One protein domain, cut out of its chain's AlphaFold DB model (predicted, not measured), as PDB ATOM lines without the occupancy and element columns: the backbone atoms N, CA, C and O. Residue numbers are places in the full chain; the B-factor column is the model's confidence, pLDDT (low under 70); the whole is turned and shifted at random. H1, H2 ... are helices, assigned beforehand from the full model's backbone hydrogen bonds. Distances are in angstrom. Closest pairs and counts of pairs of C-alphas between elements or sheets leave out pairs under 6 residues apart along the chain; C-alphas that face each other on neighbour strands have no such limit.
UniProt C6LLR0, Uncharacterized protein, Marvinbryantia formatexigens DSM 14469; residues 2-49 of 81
ATOM      1  N   ALA A   2       7.881  -6.322  34.867       66.31
ATOM      2  CA  ALA A   2       8.014  -5.755  36.221       66.31
ATOM      3  C   ALA A   2       7.937  -4.212  36.291       66.31
ATOM      4  O   ALA A   2       7.254  -3.663  37.149       66.31
ATOM      5  N   PHE A   3       8.556  -3.501  35.340       71.25
ATOM      6  CA  PHE A   3       8.525  -2.032  35.291       71.25
ATOM      7  C   PHE A   3       7.106  -1.458  35.097       71.25
ATOM      8  O   PHE A   3       6.707  -0.506  35.766       71.25
ATOM      9  N   ARG A   4       6.305  -2.071  34.213       70.31
ATOM     10  CA  ARG A   4       4.921  -1.641  33.930       70.31
ATOM     11  C   ARG A   4       3.971  -1.980  35.084       70.31
ATOM     12  O   ARG A   4       3.082  -1.184  35.380       70.31
ATOM     13  N   ALA A   5       4.183  -3.125  35.733       70.81
ATOM     14  CA  ALA A   5       3.414  -3.574  36.894       70.81
ATOM     15  C   ALA A   5       3.657  -2.692  38.133       70.81
ATOM     16  O   ALA A   5       2.711  -2.299  38.805       70.81
ATOM     17  N   LYS A   6       4.903  -2.279  38.394       76.12
ATOM     18  CA  LYS A   6       5.193  -1.342  39.491       76.12
ATOM     19  C   LYS A   6       4.507   0.013  39.276       76.12
ATOM     20  O   LYS A   6       3.830   0.528  40.159       76.12
ATOM     21  N   ARG A   7       4.587   0.543  38.052       77.88
ATOM     22  CA  ARG A   7       4.002   1.844  37.706       77.88
ATOM     23  C   ARG A   7       2.472   1.865  37.783       77.88
ATOM     24  O   ARG A   7       1.901   2.887  38.149       77.88
ATOM     25  N   ILE A   8       1.779   0.781  37.413       73.12
ATOM     26  CA  ILE A   8       0.306   0.769  37.486       73.12
ATOM     27  C   ILE A   8      -0.181   0.845  38.941       73.12
ATOM     28  O   ILE A   8      -1.216   1.461  39.185       73.12
ATOM     29  N   VAL A   9       0.583   0.292  39.889       76.19
ATOM     30  CA  VAL A   9       0.321   0.424  41.330       76.19
ATOM     31  C   VAL A   9       0.627   1.843  41.810       76.19
ATOM     32  O   VAL A   9      -0.218   2.447  42.458       76.19
ATOM     33  N   GLU A  10       1.772   2.421  41.430       77.62
ATOM     34  CA  GLU A  10       2.139   3.798  41.811       77.62
ATOM     35  C   GLU A  10       1.137   4.850  41.297       77.62
ATOM     36  O   GLU A  10       0.808   5.791  42.011       77.62
ATOM     37  N   VAL A  11       0.630   4.701  40.067       76.00
ATOM     38  CA  VAL A  11      -0.256   5.696  39.432       76.00
ATOM     39  C   VAL A  11      -1.728   5.510  39.808       76.00
ATOM     40  O   VAL A  11      -2.461   6.490  39.911       76.00
ATOM     41  N   TYR A  12      -2.193   4.266  39.958       72.25
ATOM     42  CA  TYR A  12      -3.621   3.964  40.141       72.25
ATOM     43  C   TYR A  12      -3.960   3.314  41.487       72.25
ATOM     44  O   TYR A  12      -5.123   2.956  41.692       72.25
ATOM     45  N   GLY A  13      -2.973   3.140  42.366       74.88
ATOM     46  CA  GLY A  13      -3.114   2.504  43.670       74.88
ATOM     47  C   GLY A  13      -3.228   0.978  43.618       74.88
ATOM     48  O   GLY A  13      -3.450   0.361  42.562       74.88
ATOM     49  N   GLU A  14      -3.097   0.377  44.801       72.50
ATOM     50  CA  GLU A  14      -3.366  -1.039  45.032       72.50
ATOM     51  C   GLU A  14      -4.858  -1.349  44.855       72.50
ATOM     52  O   GLU A  14      -5.739  -0.550  45.176       72.50
ATOM     53  N   ARG A  15      -5.141  -2.519  44.285       71.62
ATOM     54  CA  ARG A  15      -6.485  -3.079  44.114       71.62
ATOM     55  C   ARG A  15      -6.417  -4.577  44.391       71.62
ATOM     56  O   ARG A  15      -5.332  -5.147  44.365       71.62
ATOM     57  N   GLU A  16      -7.573  -5.208  44.575       66.69
ATOM     58  CA  GLU A  16      -7.672  -6.666  44.761       66.69
ATOM     59  C   GLU A  16      -7.138  -7.464  43.560       66.69
ATOM     60  O   GLU A  16      -6.650  -8.581  43.708       66.69
ATOM     61  N   GLU A  17      -7.204  -6.891  42.356       75.12
ATOM     62  CA  GLU A  17      -6.673  -7.522  41.151       75.12
ATOM     63  C   GLU A  17      -5.176  -7.281  40.982       75.12
ATOM     64  O   GLU A  17      -4.697  -6.145  41.086       75.12
ATOM     65  N   THR A  18      -4.453  -8.341  40.610       77.25
ATOM     66  CA  THR A  18      -3.010  -8.260  40.390       77.25
ATOM     67  C   THR A  18      -2.666  -7.234  39.298       77.25
ATOM     68  O   THR A  18      -3.370  -7.130  38.279       77.25
ATOM     69  N   PRO A  19      -1.578  -6.464  39.467       75.56
ATOM     70  CA  PRO A  19      -1.109  -5.494  38.478       75.56
ATOM     71  C   PRO A  19      -0.951  -6.081  37.067       75.56
ATOM     72  O   PRO A  19      -1.233  -5.407  36.075       75.56
ATOM     73  N   GLU A  20      -0.545  -7.347  36.972       77.75
ATOM     74  CA  GLU A  20      -0.347  -8.088  35.726       77.75
ATOM     75  C   GLU A  20      -1.668  -8.353  35.004       77.75
ATOM     76  O   GLU A  20      -1.758  -8.130  33.794       77.75
ATOM     77  N   LYS A  21      -2.707  -8.782  35.735       80.62
ATOM     78  CA  LYS A  21      -4.038  -9.029  35.167       80.62
ATOM     79  C   LYS A  21      -4.643  -7.729  34.644       80.62
ATOM     80  O   LYS A  21      -5.087  -7.668  33.503       80.62
ATOM     81  N   ARG A  22      -4.539  -6.647  35.422       78.06
ATOM     82  CA  ARG A  22      -5.001  -5.312  35.010       78.06
ATOM     83  C   ARG A  22      -4.300  -4.817  33.747       78.06
ATOM     84  O   ARG A  22      -4.927  -4.178  32.901       78.06
ATOM     85  N   LEU A  23      -2.996  -5.069  33.634       80.12
ATOM     86  CA  LEU A  23      -2.229  -4.697  32.450       80.12
ATOM     87  C   LEU A  23      -2.701  -5.491  31.228       80.12
ATOM     88  O   LEU A  23      -2.953  -4.894  30.183       80.12
ATOM     89  N   LYS A  24      -2.879  -6.807  31.390       83.44
ATOM     90  CA  LYS A  24      -3.352  -7.704  30.337       83.44
ATOM     91  C   LYS A  24      -4.742  -7.310  29.837       83.44
ATOM     92  O   LYS A  24      -4.894  -7.080  28.643       83.44
ATOM     93  N   ASP A  25      -5.711  -7.122  30.731       84.31
ATOM     94  CA  ASP A  25      -7.088  -6.767  30.360       84.31
ATOM     95  C   ASP A  25      -7.147  -5.427  29.607       84.31
ATOM     96  O   ASP A  25      -7.920  -5.240  28.663       84.31
ATOM     97  N   LYS A  26      -6.302  -4.467  30.003       83.12
ATOM     98  CA  LYS A  26      -6.214  -3.161  29.338       83.12
ATOM     99  C   LYS A  26      -5.587  -3.270  27.949       83.12
ATOM    100  O   LYS A  26      -6.056  -2.603  27.025       83.12
ATOM    101  N   ASP A  27      -4.539  -4.075  27.802       85.12
ATOM    102  CA  ASP A  27      -3.863  -4.290  26.523       85.12
ATOM    103  C   ASP A  27      -4.743  -5.115  25.558       85.12
ATOM    104  O   ASP A  27      -4.839  -4.769  24.381       85.12
ATOM    105  N   GLU A  28      -5.507  -6.098  26.050       85.69
ATOM    106  CA  GLU A  28      -6.493  -6.850  25.257       85.69
ATOM    107  C   GLU A  28      -7.607  -5.953  24.707       85.69
ATOM    108  O   GLU A  28      -7.910  -5.998  23.513       85.69
ATOM    109  N   ARG A  29      -8.174  -5.066  25.536       85.88
ATOM    110  CA  ARG A  29      -9.193  -4.102  25.080       85.88
ATOM    111  C   ARG A  29      -8.659  -3.153  24.009       85.88
ATOM    112  O   ARG A  29      -9.373  -2.827  23.065       85.88
ATOM    113  N   ARG A  30      -7.403  -2.711  24.136       84.19
ATOM    114  CA  ARG A  30      -6.744  -1.853  23.136       84.19
ATOM    115  C   ARG A  30      -6.509  -2.584  21.826       84.19
ATOM    116  O   ARG A  30      -6.740  -1.994  20.774       84.19
ATOM    117  N   LYS A  31      -6.095  -3.850  21.897       85.31
ATOM    118  CA  LYS A  31      -5.947  -4.709  20.726       85.31
ATOM    119  C   LYS A  31      -7.272  -4.864  19.991       85.31
ATOM    120  O   LYS A  31      -7.317  -4.581  18.799       85.31
ATOM    121  N   ALA A  32      -8.337  -5.224  20.708       84.31
ATOM    122  CA  ALA A  32      -9.665  -5.392  20.125       84.31
ATOM    123  C   ALA A  32     -10.184  -4.095  19.482       84.31
ATOM    124  O   ALA A  32     -10.657  -4.125  18.353       84.31
ATOM    125  N   TYR A  33     -10.035  -2.950  20.161       84.69
ATOM    126  CA  TYR A  33     -10.429  -1.650  19.614       84.69
ATOM    127  C   TYR A  33      -9.646  -1.306  18.342       84.69
ATOM    128  O   TYR A  33     -10.240  -0.968  17.327       84.69
ATOM    129  N   TYR A  34      -8.315  -1.410  18.377       81.25
ATOM    130  CA  TYR A  34      -7.477  -1.069  17.228       81.25
ATOM    131  C   TYR A  34      -7.799  -1.963  16.027       81.25
ATOM    132  O   TYR A  34      -8.111  -1.441  14.964       81.25
ATOM    133  N   GLN A  35      -7.831  -3.283  16.231       85.94
ATOM    134  CA  GLN A  35      -8.166  -4.246  15.181       85.94
ATOM    135  C   GLN A  35      -9.551  -3.993  14.585       85.94
ATOM    136  O   GLN A  35      -9.697  -4.056  13.374       85.94
ATOM    137  N   HIS A  36     -10.548  -3.662  15.411       84.44
ATOM    138  CA  HIS A  36     -11.908  -3.413  14.935       84.44
ATOM    139  C   HIS A  36     -12.014  -2.215  13.979       84.44
ATOM    140  O   HIS A  36     -12.871  -2.219  13.103       84.44
ATOM    141  N   TYR A  37     -11.170  -1.192  14.147       84.31
ATOM    142  CA  TYR A  37     -11.255   0.039  13.353       84.31
ATOM    143  C   TYR A  37     -10.226   0.147  12.230       84.31
ATOM    144  O   TYR A  37     -10.418   0.955  11.325       84.31
ATOM    145  N   THR A  38      -9.125  -0.600  12.285       79.81
ATOM    146  CA  THR A  38      -8.046  -0.496  11.290       79.81
ATOM    147  C   THR A  38      -7.823  -1.779  10.503       79.81
ATOM    148  O   THR A  38      -7.040  -1.751   9.559       79.81
ATOM    149  N   ASP A  39      -8.439  -2.898  10.909       80.31
ATOM    150  CA  ASP A  39      -8.122  -4.262  10.456       80.31
ATOM    151  C   ASP A  39      -6.625  -4.629  10.589       80.31
ATOM    152  O   ASP A  39      -6.164  -5.655  10.087       80.31
ATOM    153  N   MET A  40      -5.842  -3.815  11.306       79.62
ATOM    154  CA  MET A  40      -4.406  -3.995  11.488       79.62
ATOM    155  C   MET A  40      -4.100  -4.650  12.831       79.62
ATOM    156  O   MET A  40      -4.741  -4.402  13.854       79.62
ATOM    157  N   GLU A  41      -3.050  -5.467  12.856       80.56
ATOM    158  CA  GLU A  41      -2.574  -6.082  14.088       80.56
ATOM    159  C   GLU A  41      -2.005  -5.034  15.058       80.56
ATOM    160  O   GLU A  41      -1.066  -4.296  14.742       80.56
ATOM    161  N   TRP A  42      -2.577  -4.982  16.264       79.19
ATOM    162  CA  TRP A  42      -2.095  -4.125  17.343       79.19
ATOM    163  C   TRP A  42      -0.727  -4.592  17.843       79.19
ATOM    164  O   TRP A  42      -0.553  -5.764  18.174       79.19
ATOM    165  N   GLY A  43       0.219  -3.659  17.956       79.06
ATOM    166  CA  GLY A  43       1.568  -3.944  18.453       79.06
ATOM    167  C   GLY A  43       2.553  -4.450  17.395       79.06
ATOM    168  O   GLY A  43       3.712  -4.681  17.729       79.06
ATOM    169  N   ASN A  44       2.144  -4.576  16.129       82.69
ATOM    170  CA  ASN A  44       3.080  -4.841  15.040       82.69
ATOM    171  C   ASN A  44       3.885  -3.568  14.726       82.69
ATOM    172  O   ASN A  44       3.317  -2.551  14.329       82.69
ATOM    173  N   ALA A  45       5.208  -3.623  14.907       82.25
ATOM    174  CA  ALA A  45       6.096  -2.474  14.732       82.25
ATOM    175  C   ALA A  45       6.023  -1.861  13.323       82.25
ATOM    176  O   ALA A  45       6.172  -0.652  13.193       82.25
ATOM    177  N   SER A  46       5.728  -2.656  12.289       83.62
ATOM    178  CA  SER A  46       5.595  -2.178  10.908       83.62
ATOM    179  C   SER A  46       4.384  -1.265  10.687       83.62
ATOM    180  O   SER A  46       4.350  -0.541   9.698       83.62
ATOM    181  N   HIS A  47       3.401  -1.266  11.594       84.50
ATOM    182  CA  HIS A  47       2.232  -0.379  11.526       84.50
ATOM    183  C   HIS A  47       2.478   0.992  12.176       84.50
ATOM    184  O   HIS A  47       1.591   1.847  12.176       84.50
ATOM    185  N   TYR A  48       3.669   1.218  12.735       83.25
ATOM    186  CA  TYR A  48       4.039   2.467  13.387       83.25
ATOM    187  C   TYR A  48       5.313   3.024  12.762       83.25
ATOM    188  O   TYR A  48       6.259   2.297  12.481       83.25
ATOM    189  N   HIS A  49       5.383   4.344  12.620       83.06
ATOM    190  CA  HIS A  49       6.629   5.005  12.228       83.06
ATOM    191  C   HIS A  49       7.714   4.851  13.306       83.06
ATOM    192  O   HIS A  49       8.902   4.865  12.997       83.06
TER     193      HIS A  49
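This is residues 2 to 49 of the 81 residues of an uncharacterized protein of Marvinbryantia formatexigens DSM 14469 (UniProt C6LLR0). One long helix, H2, makes the long axis, and a shorter helix, H1, is set across its first end at about a right angle. Beyond the other end of H2, residues 39 to 49 hold no named element and turn out to the same side of H2 as H1, leaving a wide gap between them in an open bracket shape; residues 44 to 49 stick out, and so do residues 10 to 17, of which 10 to 12 belong to H1. The printed part has 48 residues, with two named helices in the order H1, H2 and no named strand, and its class is all helix. It is loose, with a radius of gyration of the C-alphas of 13.3 A, and elongated, spanning 35 by 20 by 13 A.

H1 is residues 2 to 12, beginning at C-alpha 2 at (8.014, -5.755, 36.221), and measures 15.7 A from first to last C-alpha. H2 is residues 19 to 38, from C-alpha 19 at (-1.109, -5.494, 38.478) to C-alpha 38 at (-8.046, -0.496, 11.290), a length of 28.5 A.

H1 and H2 touch, and the closest C-alphas are those of Ala 5 and Pro 19, 5.2 A apart. H2 touches H1 with residues 19 to 23 alone. Their lines stand at 90 degrees, about perpendicular. In H2 every O i to N i+4 pair is within hydrogen-bond range; in H1 6 of 7 are.

The two C-alphas farthest apart are those of Glu 16 and His 49, at 37.4 A. The printed part has no cut, and the link from H1 to H2, six residues, is short. The mean pLDDT of the printed part is 79.1, and residues 2 and 16 are under 70.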